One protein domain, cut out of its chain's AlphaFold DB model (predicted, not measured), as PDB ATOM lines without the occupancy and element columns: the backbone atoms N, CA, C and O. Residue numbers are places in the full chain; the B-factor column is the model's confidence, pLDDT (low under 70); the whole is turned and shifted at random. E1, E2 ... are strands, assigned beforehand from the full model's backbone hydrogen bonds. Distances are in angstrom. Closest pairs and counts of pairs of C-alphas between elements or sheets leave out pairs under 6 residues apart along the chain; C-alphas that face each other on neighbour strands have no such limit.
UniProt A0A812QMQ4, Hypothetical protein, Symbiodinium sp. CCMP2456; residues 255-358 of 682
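Overview. This is residues 255 to 358 of the 682 residues of the protein "Hypothetical protein" of Symbiodinium sp. CCMP2456 (UniProt A0A812QMQ4). This domain has little regular structure: two small three-stranded sheets, only partly and loosely face to face, with the long loop 318 to 353 running out from one end and folding back. The printed part, 104 residues, has six named strands, E1 to E6, holding 39 residues, and no named helix: all strand. Both sheets are antiparallel, ordered E1 - E2 - E5 and E4 - E3 - E6. The whole is loose, radius of gyration 17.4 A, spanning 54 by 30 by 21 A.

Arrangement. Start at E2, residues 269 to 279. It forms a hairpin with E1, residues 255 to 260; look for N 257 and O 276, 2.7 A apart. On E5, residues 308 to 317, find O 315, 2.8 A from N 271. E3, residues 289 to 292, and E4, residues 295 to 298, form a hairpin, N 297 to O 290 at 2.8 A. Beside E3, E6, residues 354 to 357, has N 355 2.9 A from O 291. The closest C-alphas of E3 and E5, Leu 292 and Ala 315, are 7.2 A apart.

Along the chain. Find C-alpha 255 at (115.736, 154.891, 129.116), where E1 begins, and C-alpha 357 at (124.698, 154.177, 119.056), where E6 ends. E2 is 32.1 A long, and E5, 27.1 A, bends by 53 degrees at residue 314.

Size, cuts and confidence. The printed part has no cut. The link E5 to E6 is long; pLDDT is under 70 at residues 350 to 358, among others.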
ATOM      1  N   HIS A 255     116.834 154.165 129.741       76.50
ATOM      2  CA  HIS A 255     115.736 154.891 129.116       76.50
ATOM      3  C   HIS A 255     116.327 155.938 128.170       76.50
ATOM      4  O   HIS A 255     117.328 156.574 128.513       76.50
ATOM      5  N   VAL A 256     115.726 156.085 126.990       66.25
ATOM      6  CA  VAL A 256     116.076 157.068 125.960       66.25
ATOM      7  C   VAL A 256     114.777 157.641 125.394       66.25
ATOM      8  O   VAL A 256     113.834 156.902 125.138       66.25
ATOM      9  N   GLU A 257     114.762 158.950 125.213       78.19
ATOM     10  CA  GLU A 257     113.684 159.799 124.728       78.19
ATOM     11  C   GLU A 257     114.318 160.813 123.757       78.19
ATOM     12  O   GLU A 257     115.461 161.232 123.946       78.19
ATOM     13  N   LEU A 258     113.605 161.222 122.709       71.31
ATOM     14  CA  LEU A 258     114.041 162.277 121.791       71.31
ATOM     15  C   LEU A 258     112.864 163.218 121.561       71.31
ATOM     16  O   LEU A 258     111.955 162.898 120.803       71.31
ATOM     17  N   THR A 259     112.870 164.362 122.242       80.00
ATOM     18  CA  THR A 259     111.807 165.369 122.107       80.00
ATOM     19  C   THR A 259     112.194 166.399 121.057       80.00
ATOM     20  O   THR A 259     113.326 166.873 121.052       80.00
ATOM     21  N   ALA A 260     111.272 166.772 120.176       79.12
ATOM     22  CA  ALA A 260     111.440 167.946 119.327       79.12
ATOM     23  C   ALA A 260     111.012 169.215 120.082       79.12
ATOM     24  O   ALA A 260     110.119 169.168 120.927       79.12
ATOM     25  N   THR A 261     111.616 170.365 119.771       79.06
ATOM     26  CA  THR A 261     111.135 171.667 120.278       79.06
ATOM     27  C   THR A 261     109.888 172.171 119.546       79.06
ATOM     28  O   THR A 261     109.272 173.133 120.000       79.06
ATOM     29  N   LYS A 262     109.497 171.515 118.444       71.94
ATOM     30  CA  LYS A 262     108.268 171.756 117.678       71.94
ATOM     31  C   LYS A 262     107.570 170.429 117.367       71.94
ATOM     32  O   LYS A 262     108.235 169.456 117.034       71.94
ATOM     33  N   GLU A 263     106.243 170.421 117.441       67.12
ATOM     34  CA  GLU A 263     105.363 169.299 117.057       67.12
ATOM     35  C   GLU A 263     105.140 169.258 115.534       67.12
ATOM     36  O   GLU A 263     105.028 168.182 114.952       67.12
ATOM     37  N   TYR A 264     105.166 170.426 114.881       67.81
ATOM     38  CA  TYR A 264     104.959 170.599 113.442       67.81
ATOM     39  C   TYR A 264     106.161 171.275 112.783       67.81
ATOM     40  O   TYR A 264     106.787 172.157 113.377       67.81
ATOM     41  N   LEU A 265     106.471 170.855 111.555       69.62
ATOM     42  CA  LEU A 265     107.614 171.303 110.761       69.62
ATOM     43  C   LEU A 265     107.241 171.358 109.281       69.62
ATOM     44  O   LEU A 265     106.481 170.520 108.796       69.62
ATOM     45  N   THR A 266     107.819 172.313 108.565       73.25
ATOM     46  CA  THR A 266     107.740 172.415 107.104       73.25
ATOM     47  C   THR A 266     108.930 171.724 106.429       73.25
ATOM     48  O   THR A 266     109.989 171.528 107.028       73.25
ATOM     49  N   GLN A 267     108.768 171.313 105.168       74.31
ATOM     50  CA  GLN A 267     109.836 170.642 104.423       74.31
ATOM     51  C   GLN A 267     111.000 171.619 104.172       74.31
ATOM     52  O   GLN A 267     110.817 172.686 103.590       74.31
ATOM     53  N   GLY A 268     112.203 171.245 104.608       76.06
ATOM     54  CA  GLY A 268     113.397 172.095 104.613       76.06
ATOM     55  C   GLY A 268     113.622 172.877 105.913       76.06
ATOM     56  O   GLY A 268     114.615 173.596 106.013       76.06
ATOM     57  N   GLU A 269     112.755 172.735 106.920       75.94
ATOM     58  CA  GLU A 269     112.883 173.427 108.205       75.94
ATOM     59  C   GLU A 269     113.886 172.742 109.149       75.94
ATOM     60  O   GLU A 269     113.953 171.512 109.231       75.94
ATOM     61  N   GLU A 270     114.661 173.540 109.892       80.69
ATOM     62  CA  GLU A 270     115.561 173.051 110.940       80.69
ATOM     63  C   GLU A 270     114.844 172.983 112.299       80.69
ATOM     64  O   GLU A 270     114.400 173.998 112.840       80.69
ATOM     65  N   VAL A 271     114.793 171.788 112.887       84.44
ATOM     66  CA  VAL A 271     114.269 171.537 114.232       84.44
ATOM     67  C   VAL A 271     115.407 171.294 115.223       84.44
ATOM     68  O   VAL A 271     116.385 170.612 114.912       84.44
ATOM     69  N   GLN A 272     115.271 171.824 116.440       87.25
ATOM     70  CA  GLN A 272     116.087 171.392 117.574       87.25
ATOM     71  C   GLN A 272     115.421 170.187 118.243       87.25
ATOM     72  O   GLN A 272     114.234 170.207 118.562       87.25
ATOM     73  N   LEU A 273     116.210 169.151 118.494       82.06
ATOM     74  CA  LEU A 273     115.806 167.947 119.199       82.06
ATOM     75  C   LEU A 273     116.627 167.810 120.480       82.06
ATOM     76  O   LEU A 273     117.846 167.959 120.461       82.06
ATOM     77  N   ASN A 274     115.962 167.474 121.576       83.12
ATOM     78  CA  ASN A 274     116.546 167.266 122.888       83.12
ATOM     79  C   ASN A 274     116.450 165.769 123.229       83.12
ATOM     80  O   ASN A 274     115.404 165.279 123.668       83.12
ATOM     81  N   LEU A 275     117.538 165.024 123.001       80.81
ATOM     82  CA  LEU A 275     117.633 163.598 123.335       80.81
ATOM     83  C   LEU A 275     117.801 163.436 124.839       80.81
ATOM     84  O   LEU A 275     118.908 163.651 125.298       80.81
ATOM     85  N   ARG A 276     116.793 163.009 125.597       80.88
ATOM     86  CA  ARG A 276     116.883 162.645 127.027       80.88
ATOM     87  C   ARG A 276     117.259 161.190 127.218       80.88
ATOM     88  O   ARG A 276     116.750 160.338 126.509       80.88
ATOM     89  N   ALA A 277     118.125 160.859 128.179       75.94
ATOM     90  CA  ALA A 277     118.360 159.453 128.505       75.94
ATOM     91  C   ALA A 277     119.070 159.208 129.847       75.94
ATOM     92  O   ALA A 277     120.135 159.763 130.088       75.94
ATOM     93  N   ILE A 278     118.609 158.238 130.636       81.56
ATOM     94  CA  ILE A 278     119.190 157.800 131.926       81.56
ATOM     95  C   ILE A 278     119.560 156.307 131.879       81.56
ATOM     96  O   ILE A 278     118.984 155.554 131.100       81.56
ATOM     97  N   LYS A 279     120.521 155.857 132.699       83.06
ATOM     98  CA  LYS A 279     120.920 154.441 132.821       83.06
ATOM     99  C   LYS A 279     121.068 154.044 134.294       83.06
ATOM    100  O   LYS A 279     121.813 154.712 135.006       83.06
ATOM    101  N   ARG A 280     120.406 152.984 134.776       81.44
ATOM    102  CA  ARG A 280     120.292 152.704 136.232       81.44
ATOM    103  C   ARG A 280     121.206 151.605 136.801       81.44
ATOM    104  O   ARG A 280     121.551 151.694 137.976       81.44
ATOM    105  N   ALA A 281     121.642 150.622 136.012       78.44
ATOM    106  CA  ALA A 281     122.515 149.519 136.462       78.44
ATOM    107  C   ALA A 281     124.009 149.730 136.103       78.44
ATOM    108  O   ALA A 281     124.384 150.773 135.568       78.44
ATOM    109  N   ALA A 282     124.863 148.719 136.299       66.94
ATOM    110  CA  ALA A 282     126.179 148.589 135.638       66.94
ATOM    111  C   ALA A 282     126.037 147.892 134.254       66.94
ATOM    112  O   ALA A 282     124.906 147.591 133.871       66.94
ATOM    113  N   PRO A 283     127.112 147.662 133.467       59.69
ATOM    114  CA  PRO A 283     128.303 148.514 133.319       59.69
ATOM    115  C   PRO A 283     127.950 149.844 132.612       59.69
ATOM    116  O   PRO A 283     126.812 150.029 132.183       59.69
ATOM    117  N   ALA A 284     128.883 150.798 132.509       68.31
ATOM    118  CA  ALA A 284     128.638 152.100 131.857       68.31
ATOM    119  C   ALA A 284     128.533 152.019 130.306       68.31
ATOM    120  O   ALA A 284     128.747 150.961 129.724       68.31
ATOM    121  N   LEU A 285     128.100 153.111 129.647       71.62
ATOM    122  CA  LEU A 285     127.573 153.109 128.262       71.62
ATOM    123  C   LEU A 285     127.529 154.538 127.648       71.62
ATOM    124  O   LEU A 285     127.329 155.453 128.432       71.62
ATOM    125  N   GLU A 286     127.683 154.754 126.317       75.81
ATOM    126  CA  GLU A 286     127.721 156.102 125.650       75.81
ATOM    127  C   GLU A 286     126.539 156.468 124.806       75.81
ATOM    128  O   GLU A 286     125.703 155.632 124.534       75.81
ATOM    129  N   LEU A 287     126.516 157.726 124.399       71.25
ATOM    130  CA  LEU A 287     125.847 158.216 123.215       71.25
ATOM    131  C   LEU A 287     126.950 158.659 122.248       71.25
ATOM    132  O   LEU A 287     127.561 159.706 122.455       71.25
ATOM    133  N   SER A 288     127.318 157.804 121.290       68.19
ATOM    134  CA  SER A 288     128.557 158.013 120.512       68.19
ATOM    135  C   SER A 288     128.242 158.886 119.321       68.19
ATOM    136  O   SER A 288     128.991 159.795 118.961       68.19
ATOM    137  N   ASN A 289     127.072 158.602 118.766       71.12
ATOM    138  CA  ASN A 289     126.495 159.180 117.588       71.12
ATOM    139  C   ASN A 289     124.969 159.090 117.705       71.12
ATOM    140  O   ASN A 289     124.434 158.047 118.100       71.12
ATOM    141  N   ILE A 290     124.291 160.169 117.332       70.94
ATOM    142  CA  ILE A 290     122.884 160.142 116.939       70.94
ATOM    143  C   ILE A 290     122.898 160.177 115.414       70.94
ATOM    144  O   ILE A 290     123.436 161.116 114.836       70.94
ATOM    145  N   ARG A 291     122.318 159.179 114.754       68.75
ATOM    146  CA  ARG A 291     122.076 159.225 113.312       68.75
ATOM    147  C   ARG A 291     120.624 159.606 113.074       68.75
ATOM    148  O   ARG A 291     119.738 158.848 113.462       68.75
ATOM    149  N   LEU A 292     120.391 160.752 112.443       71.06
ATOM    150  CA  LEU A 292     119.060 161.259 112.105       71.06
ATOM    151  C   LEU A 292     118.903 161.248 110.590       71.06
ATOM    152  O   LEU A 292     119.676 161.915 109.907       71.06
ATOM    153  N   ASN A 293     117.946 160.481 110.060       65.88
ATOM    154  CA  ASN A 293     117.676 160.396 108.616       65.88
ATOM    155  C   ASN A 293     118.968 160.248 107.766       65.88
ATOM    156  O   ASN A 293     119.219 161.001 106.828       65.88
ATOM    157  N   ALA A 294     119.812 159.282 108.154       68.62
ATOM    158  CA  ALA A 294     121.147 158.979 107.609       68.62
ATOM    159  C   ALA A 294     122.275 160.025 107.810       68.62
ATOM    160  O   ALA A 294     123.421 159.724 107.477       68.62
ATOM    161  N   VAL A 295     122.016 161.186 108.422       75.25
ATOM    162  CA  VAL A 295     123.057 162.150 108.831       75.25
ATOM    163  C   VAL A 295     123.595 161.790 110.220       75.25
ATOM    164  O   VAL A 295     122.825 161.598 111.158       75.25
ATOM    165  N   ASP A 296     124.920 161.700 110.359       72.56
ATOM    166  CA  ASP A 296     125.602 161.374 111.617       72.56
ATOM    167  C   ASP A 296     125.953 162.628 112.436       72.56
ATOM    168  O   ASP A 296     126.659 163.518 111.959       72.56
ATOM    169  N   PHE A 297     125.519 162.656 113.698       74.31
ATOM    170  CA  PHE A 297     125.818 163.685 114.693       74.31
ATOM    171  C   PHE A 297     126.633 163.070 115.849       74.31
ATOM    172  O   PHE A 297     126.055 162.457 116.755       74.31
ATOM    173  N   PRO A 298     127.977 163.197 115.852       77.00
ATOM    174  CA  PRO A 298     128.835 162.624 116.891       77.00
ATOM    175  C   PRO A 298     128.703 163.367 118.229       77.00
ATOM    176  O   PRO A 298     128.882 164.582 118.272       77.00
ATOM    177  N   VAL A 299     128.461 162.642 119.329       70.44
ATOM    178  CA  VAL A 299     128.053 163.251 120.616       70.44
ATOM    179  C   VAL A 299     129.101 163.146 121.732       70.44
ATOM    180  O   VAL A 299     129.356 164.146 122.399       70.44
ATOM    181  N   LYS A 300     129.729 161.975 121.938       77.06
ATOM    182  CA  LYS A 300     130.925 161.759 122.797       77.06
ATOM    183  C   LYS A 300     130.913 162.490 124.165       77.06
ATOM    184  O   LYS A 300     131.826 163.255 124.479       77.06
ATOM    185  N   LYS A 301     129.860 162.300 124.962       79.19
ATOM    186  CA  LYS A 301     129.572 163.043 126.224       79.19
ATOM    187  C   LYS A 301     129.836 162.080 127.444       79.19
ATOM    188  O   LYS A 301     130.370 161.008 127.168       79.19
ATOM    189  N   ASP A 302     129.549 162.351 128.748       81.81
ATOM    190  CA  ASP A 302     129.744 161.386 129.900       81.81
ATOM    191  C   ASP A 302     128.492 160.885 130.784       81.81
ATOM    192  O   ASP A 302     127.809 161.694 131.384       81.81
ATOM    193  N   LEU A 303     128.117 159.564 130.867       72.94
ATOM    194  CA  LEU A 303     126.832 158.926 131.311       72.94
ATOM    195  C   LEU A 303     126.982 158.201 132.676       72.94
ATOM    196  O   LEU A 303     127.260 156.995 132.728       72.94
ATOM    197  N   PRO A 304     126.847 158.910 133.802       83.31
ATOM    198  CA  PRO A 304     126.841 158.306 135.131       83.31
ATOM    199  C   PRO A 304     125.639 157.383 135.398       83.31
ATOM    200  O   PRO A 304     124.581 157.480 134.780       83.31
ATOM    201  N   GLN A 305     125.809 156.468 136.356       84.31
ATOM    202  CA  GLN A 305     124.733 155.593 136.822       84.31
ATOM    203  C   GLN A 305     123.691 156.400 137.612       84.31
ATOM    204  O   GLN A 305     124.039 157.186 138.492       84.31
ATOM    205  N   ASN A 306     122.415 156.168 137.300       85.75
ATOM    206  CA  ASN A 306     121.236 156.810 137.881       85.75
ATOM    207  C   ASN A 306     121.283 158.352 137.876       85.75
ATOM    208  O   ASN A 306     120.855 159.005 138.825       85.75
ATOM    209  N   GLN A 307     121.801 158.921 136.789       86.62
ATOM    210  CA  GLN A 307     121.761 160.350 136.489       86.62
ATOM    211  C   GLN A 307     121.180 160.529 135.081       86.62
ATOM    212  O   GLN A 307     121.472 159.738 134.178       86.62
ATOM    213  N   GLU A 308     120.303 161.518 134.918       84.00
ATOM    214  CA  GLU A 308     119.803 161.919 133.601       84.00
ATOM    215  C   GLU A 308     120.919 162.600 132.809       84.00
ATOM    216  O   GLU A 308     121.848 163.143 133.401       84.00
ATOM    217  N   VAL A 309     120.857 162.482 131.484       82.06
ATOM    218  CA  VAL A 309     121.827 163.065 130.563       82.06
ATOM    219  C   VAL A 309     121.149 163.302 129.188       82.06
ATOM    220  O   VAL A 309     120.751 162.338 128.538       82.06
ATOM    221  N   ASN A 310     120.972 164.567 128.756       86.44
ATOM    222  CA  ASN A 310     120.242 164.996 127.520       86.44
ATOM    223  C   ASN A 310     120.966 165.819 126.385       86.44
ATOM    224  O   ASN A 310     121.431 166.927 126.609       86.44
ATOM    225  N   HIS A 311     121.017 165.416 125.112       82.69
ATOM    226  CA  HIS A 311     121.736 166.196 124.077       82.69
ATOM    227  C   HIS A 311     120.834 166.986 123.120       82.69
ATOM    228  O   HIS A 311     119.988 166.399 122.454       82.69
ATOM    229  N   GLU A 312     121.090 168.294 122.999       88.94
ATOM    230  CA  GLU A 312     120.562 169.141 121.921       88.94
ATOM    231  C   GLU A 312     121.260 168.843 120.584       88.94
ATOM    232  O   GLU A 312     122.488 168.914 120.498       88.94
ATOM    233  N   VAL A 313     120.485 168.547 119.541       80.81
ATOM    234  CA  VAL A 313     120.943 168.333 118.161       80.81
ATOM    235  C   VAL A 313     119.991 169.037 117.188       80.81
ATOM    236  O   VAL A 313     118.790 169.096 117.431       80.81
ATOM    237  N   LYS A 314     120.517 169.602 116.098       86.38
ATOM    238  CA  LYS A 314     119.734 170.274 115.049       86.38
ATOM    239  C   LYS A 314     119.632 169.380 113.820       86.38
ATOM    240  O   LYS A 314     120.645 168.840 113.388       86.38
ATOM    241  N   ALA A 315     118.436 169.241 113.259       78.06
ATOM    242  CA  ALA A 315     118.183 168.429 112.074       78.06
ATOM    243  C   ALA A 315     117.250 169.155 111.106       78.06
ATOM    244  O   ALA A 315     116.314 169.820 111.539       78.06
ATOM    245  N   THR A 316     117.476 168.995 109.804       80.06
ATOM    246  CA  THR A 316     116.568 169.502 108.770       80.06
ATOM    247  C   THR A 316     115.665 168.372 108.292       80.06
ATOM    248  O   THR A 316     116.165 167.313 107.905       80.06
ATOM    249  N   VAL A 317     114.347 168.577 108.326       71.56
ATOM    250  CA  VAL A 317     113.372 167.576 107.864       71.56
ATOM    251  C   VAL A 317     113.067 167.820 106.389       71.56
ATOM    252  O   VAL A 317     112.568 168.875 106.021       71.56
ATOM    253  N   PHE A 318     113.379 166.845 105.537       69.94
ATOM    254  CA  PHE A 318     113.147 166.898 104.082       69.94
ATOM    255  C   PHE A 318     112.084 165.895 103.610       69.94
ATOM    256  O   PHE A 318     111.812 165.792 102.416       69.94
ATOM    257  N   GLN A 319     111.512 165.142 104.542       68.38
ATOM    258  CA  GLN A 319     110.498 164.124 104.315       68.38
ATOM    259  C   GLN A 319     109.170 164.747 103.863       68.38
ATOM    260  O   GLN A 319     108.899 165.920 104.124       68.38
ATOM    261  N   GLU A 320     108.357 163.948 103.174       67.81
ATOM    262  CA  GLU A 320     106.989 164.324 102.811       67.81
ATOM    263  C   GLU A 320     106.043 164.252 104.023       67.81
ATOM    264  O   GLU A 320     106.453 163.950 105.148       67.81
ATOM    265  N   ASN A 321     104.769 164.587 103.803       70.69
ATOM    266  CA  ASN A 321     103.804 164.790 104.874       70.69
ATOM    267  C   ASN A 321     103.575 163.518 105.711       70.69
ATOM    268  O   ASN A 321     103.235 162.462 105.183       70.69
ATOM    269  N   SER A 322     103.702 163.632 107.034       73.38
ATOM    270  CA  SER A 322     103.674 162.502 107.969       73.38
ATOM    271  C   SER A 322     102.269 161.982 108.311       73.38
ATOM    272  O   SER A 322     102.141 161.138 109.203       73.38
ATOM    273  N   GLN A 323     101.222 162.440 107.611       81.00
ATOM    274  CA  GLN A 323      99.845 161.957 107.788       81.00
ATOM    275  C   GLN A 323      99.738 160.443 107.510       81.00
ATOM    276  O   GLN A 323     100.417 159.958 106.600       81.00
ATOM    277  N   PRO A 324      98.895 159.685 108.241       87.25
ATOM    278  CA  PRO A 324      98.809 158.228 108.098       87.25
ATOM    279  C   PRO A 324      98.603 157.774 106.647       87.25
ATOM    280  O   PRO A 324      97.720 158.298 105.969       87.25
ATOM    281  N   TYR A 325      99.392 156.801 106.177       90.00
ATOM    282  CA  TYR A 325      99.446 156.420 104.757       90.00
ATOM    283  C   TYR A 325      98.072 156.038 104.184       90.00
ATOM    284  O   TYR A 325      97.724 156.428 103.073       90.00
ATOM    285  N   TRP A 326      97.239 155.356 104.974       90.06
ATOM    286  CA  TRP A 326      95.890 154.937 104.584       90.06
ATOM    287  C   TRP A 326      94.871 156.091 104.494       90.06
ATOM    288  O   TRP A 326      93.770 155.888 103.991       90.06
ATOM    289  N   LEU A 327      95.232 157.297 104.949       88.50
ATOM    290  CA  LEU A 327      94.437 158.531 104.862       88.50
ATOM    291  C   LEU A 327      94.997 159.523 103.822       88.50
ATOM    292  O   LEU A 327      94.650 160.702 103.843       88.50
ATOM    293  N   GLN A 328      95.887 159.085 102.925       85.75
ATOM    294  CA  GLN A 328      96.407 159.930 101.838       85.75
ATOM    295  C   GLN A 328      95.461 160.013 100.627       85.75
ATOM    296  O   GLN A 328      95.616 160.895  99.786       85.75
ATOM    297  N   SER A 329      94.476 159.114 100.526       85.69
ATOM    298  CA  SER A 329      93.476 159.083  99.449       85.69
ATOM    299  C   SER A 329      92.058 158.882  99.999       85.69
ATOM    300  O   SER A 329      91.897 158.197 101.012       85.69
ATOM    301  N   PRO A 330      91.011 159.427  99.342       82.44
ATOM    302  CA  PRO A 330      89.623 159.157  99.708       82.44
ATOM    303  C   PRO A 330      89.291 157.661  99.637       82.44
ATOM    304  O   PRO A 330      89.646 156.982  98.675       82.44
ATOM    305  N   TYR A 331      88.563 157.162 100.633       89.06
ATOM    306  CA  TYR A 331      88.198 155.752 100.777       89.06
ATOM    307  C   TYR A 331      86.696 155.587 101.059       89.06
ATOM    308  O   TYR A 331      85.977 156.563 101.281       89.06
ATOM    309  N   ARG A 332      86.214 154.336 101.059       82.56
ATOM    310  CA  ARG A 332      84.855 153.996 101.522       82.56
ATOM    311  C   ARG A 332      84.839 152.741 102.392       82.56
ATOM    312  O   ARG A 332      84.631 152.838 103.592       82.56
ATOM    313  N   TYR A 333      85.097 151.584 101.785       89.06
ATOM    314  CA  TYR A 333      85.090 150.274 102.457       89.06
ATOM    315  C   TYR A 333      86.479 149.613 102.520       89.06
ATOM    316  O   TYR A 333      86.718 148.723 103.335       89.06
ATOM    317  N   ILE A 334      87.409 150.087 101.689       92.25
ATOM    318  CA  ILE A 334      88.821 149.710 101.675       92.25
ATOM    319  C   ILE A 334      89.666 150.984 101.527       92.25
ATOM    320  O   ILE A 334      89.300 151.880 100.761       92.25
ATOM    321  N   TYR A 335      90.768 151.077 102.269       93.12
ATOM    322  CA  TYR A 335      91.770 152.133 102.128       93.12
ATOM    323  C   TYR A 335      92.624 151.891 100.877       93.12
ATOM    324  O   TYR A 335      93.100 150.774 100.655       93.12
ATOM    325  N   GLN A 336      92.870 152.933 100.078       92.00
ATOM    326  CA  GLN A 336      93.858 152.844  99.003       92.00
ATOM    327  C   GLN A 336      95.265 152.920  99.606       92.00
ATOM    328  O   GLN A 336      95.613 153.882 100.287       92.00
ATOM    329  N   VAL A 337      96.052 151.874  99.364       92.19
ATOM    330  CA  VAL A 337      97.451 151.745  99.779       92.19
ATOM    331  C   VAL A 337      98.160 151.038  98.632       92.19
ATOM    332  O   VAL A 337      97.932 149.845  98.408       92.19
ATOM    333  N   ASP A 338      98.946 151.806  97.881       89.75
ATOM    334  CA  ASP A 338      99.573 151.357  96.632       89.75
ATOM    335  C   ASP A 338     100.968 150.741  96.862       89.75
ATOM    336  O   ASP A 338     101.465 150.000  96.016       89.75
ATOM    337  N   ASP A 339     101.579 150.996  98.025       90.88
ATOM    338  CA  ASP A 339     102.831 150.377  98.474       90.88
ATOM    339  C   ASP A 339     102.553 149.086  99.271       90.88
ATOM    340  O   ASP A 339     101.903 149.095 100.323       90.88
ATOM    341  N   GLN A 340     103.077 147.964  98.774       93.31
ATOM    342  CA  GLN A 340     102.933 146.639  99.376       93.31
ATOM    343  C   GLN A 340     103.658 146.509 100.731       93.31
ATOM    344  O   GLN A 340     103.210 145.739 101.586       93.31
ATOM    345  N   GLU A 341     104.744 147.248 100.974       91.12
ATOM    346  CA  GLU A 341     105.510 147.144 102.220       91.12
ATOM    347  C   GLU A 341     104.814 147.817 103.409       91.12
ATOM    348  O   GLU A 341     104.932 147.316 104.536       91.12
ATOM    349  N   LEU A 342     104.020 148.864 103.147       90.94
ATOM    350  CA  LEU A 342     103.178 149.540 104.142       90.94
ATOM    351  C   LEU A 342     101.998 148.674 104.603       90.94
ATOM    352  O   LEU A 342     101.570 148.776 105.753       90.94
ATOM    353  N   ILE A 343     101.481 147.783 103.752       93.00
ATOM    354  CA  ILE A 343     100.394 146.873 104.136       93.00
ATOM    355  C   ILE A 343     100.848 146.005 105.322       93.00
ATOM    356  O   ILE A 343     101.944 145.429 105.339       93.00
ATOM    357  N   GLY A 344      99.994 145.923 106.343       89.00
ATOM    358  CA  GLY A 344     100.296 145.296 107.624       89.00
ATOM    359  C   GLY A 344     100.772 146.258 108.716       89.00
ATOM    360  O   GLY A 344     100.728 145.851 109.873       89.00
ATOM    361  N   LEU A 345     101.209 147.487 108.423       88.81
ATOM    362  CA  LEU A 345     101.759 148.388 109.446       88.81
ATOM    363  C   LEU A 345     100.667 149.117 110.268       88.81
ATOM    364  O   LEU A 345      99.572 149.359 109.769       88.81
ATOM    365  N   PRO A 346     100.932 149.462 111.544       84.31
ATOM    366  CA  PRO A 346      99.983 150.187 112.396       84.31
ATOM    367  C   PRO A 346     100.031 151.716 112.247       84.31
ATOM    368  O   PRO A 346      99.116 152.402 112.698       84.31
ATOM    369  N   GLU A 347     101.124 152.250 111.703       82.75
ATOM    370  CA  GLU A 347     101.402 153.673 111.490       82.75
ATOM    371  C   GLU A 347     102.532 153.825 110.459       82.75
ATOM    372  O   GLU A 347     103.153 152.836 110.065       82.75
ATOM    373  N   ASN A 348     102.786 155.055 110.008       79.88
ATOM    374  CA  ASN A 348     103.954 155.379 109.187       79.88
ATOM    375  C   ASN A 348     105.253 155.182 109.983       79.88
ATOM    376  O   ASN A 348     105.271 155.412 111.194       79.88
ATOM    377  N   ASP A 349     106.369 154.936 109.291       71.25
ATOM    378  CA  ASP A 349     107.676 155.286 109.856       71.25
ATOM    379  C   ASP A 349     107.719 156.800 110.170       71.25
ATOM    380  O   ASP A 349     107.208 157.616 109.391       71.25
ATOM    381  N   PRO A 350     108.311 157.222 111.302       66.38
ATOM    382  CA  PRO A 350     108.339 158.628 111.677       66.38
ATOM    383  C   PRO A 350     109.237 159.427 110.725       66.38
ATOM    384  O   PRO A 350     110.368 159.035 110.443       66.38
ATOM    385  N   ALA A 351     108.775 160.613 110.309       64.88
ATOM    386  CA  ALA A 351     109.495 161.511 109.393       64.88
ATOM    387  C   ALA A 351     110.912 161.908 109.869       64.88
ATOM    388  O   ALA A 351     111.738 162.367 109.079       64.88
ATOM    389  N   LEU A 352     111.225 161.700 111.150       61.94
ATOM    390  CA  LEU A 352     112.585 161.722 111.663       61.94
ATOM    391  C   LEU A 352     112.878 160.444 112.459       61.94
ATOM    392  O   LEU A 352     112.471 160.298 113.610       61.94
ATOM    393  N   THR A 353     113.618 159.522 111.841       61.50
ATOM    394  CA  THR A 353     114.130 158.316 112.506       61.50
ATOM    395  C   THR A 353     115.477 158.607 113.160       61.50
ATOM    396  O   THR A 353     116.369 159.200 112.548       61.50
ATOM    397  N   ALA A 354     115.641 158.167 114.411       57.94
ATOM    398  CA  ALA A 354     116.857 158.369 115.193       57.94
ATOM    399  C   ALA A 354     117.504 157.034 115.586       57.94
ATOM    400  O   ALA A 354     117.056 156.355 116.509       57.94
ATOM    401  N   GLN A 355     118.595 156.667 114.912       58.50
ATOM    402  CA  GLN A 355     119.418 155.516 115.287       58.50
ATOM    403  C   GLN A 355     120.488 155.963 116.293       58.50
ATOM    404  O   GLN A 355     121.357 156.782 115.988       58.50
ATOM    405  N   VAL A 356     120.413 155.432 117.513       43.59
ATOM    406  CA  VAL A 356     121.242 155.845 118.653       43.59
ATOM    407  C   VAL A 356     122.289 154.770 118.956       43.59
ATOM    408  O   VAL A 356     121.940 153.630 119.252       43.59
ATOM    409  N   TYR A 357     123.577 155.120 118.892       44.81
ATOM    410  CA  TYR A 357     124.698 154.177 119.056       44.81
ATOM    411  C   TYR A 357     125.440 154.396 120.395       44.81
ATOM    412  O   TYR A 357     125.615 155.539 120.823       44.81
ATOM    413  N   PHE A 358     125.897 153.318 121.066       34.56
ATOM    414  CA  PHE A 358     126.276 153.362 122.496       34.56
ATOM    415  C   PHE A 358     127.648 152.726 122.891       34.56
ATOM    416  O   PHE A 358     127.889 151.569 122.549       34.56
TER     417      PHE A 358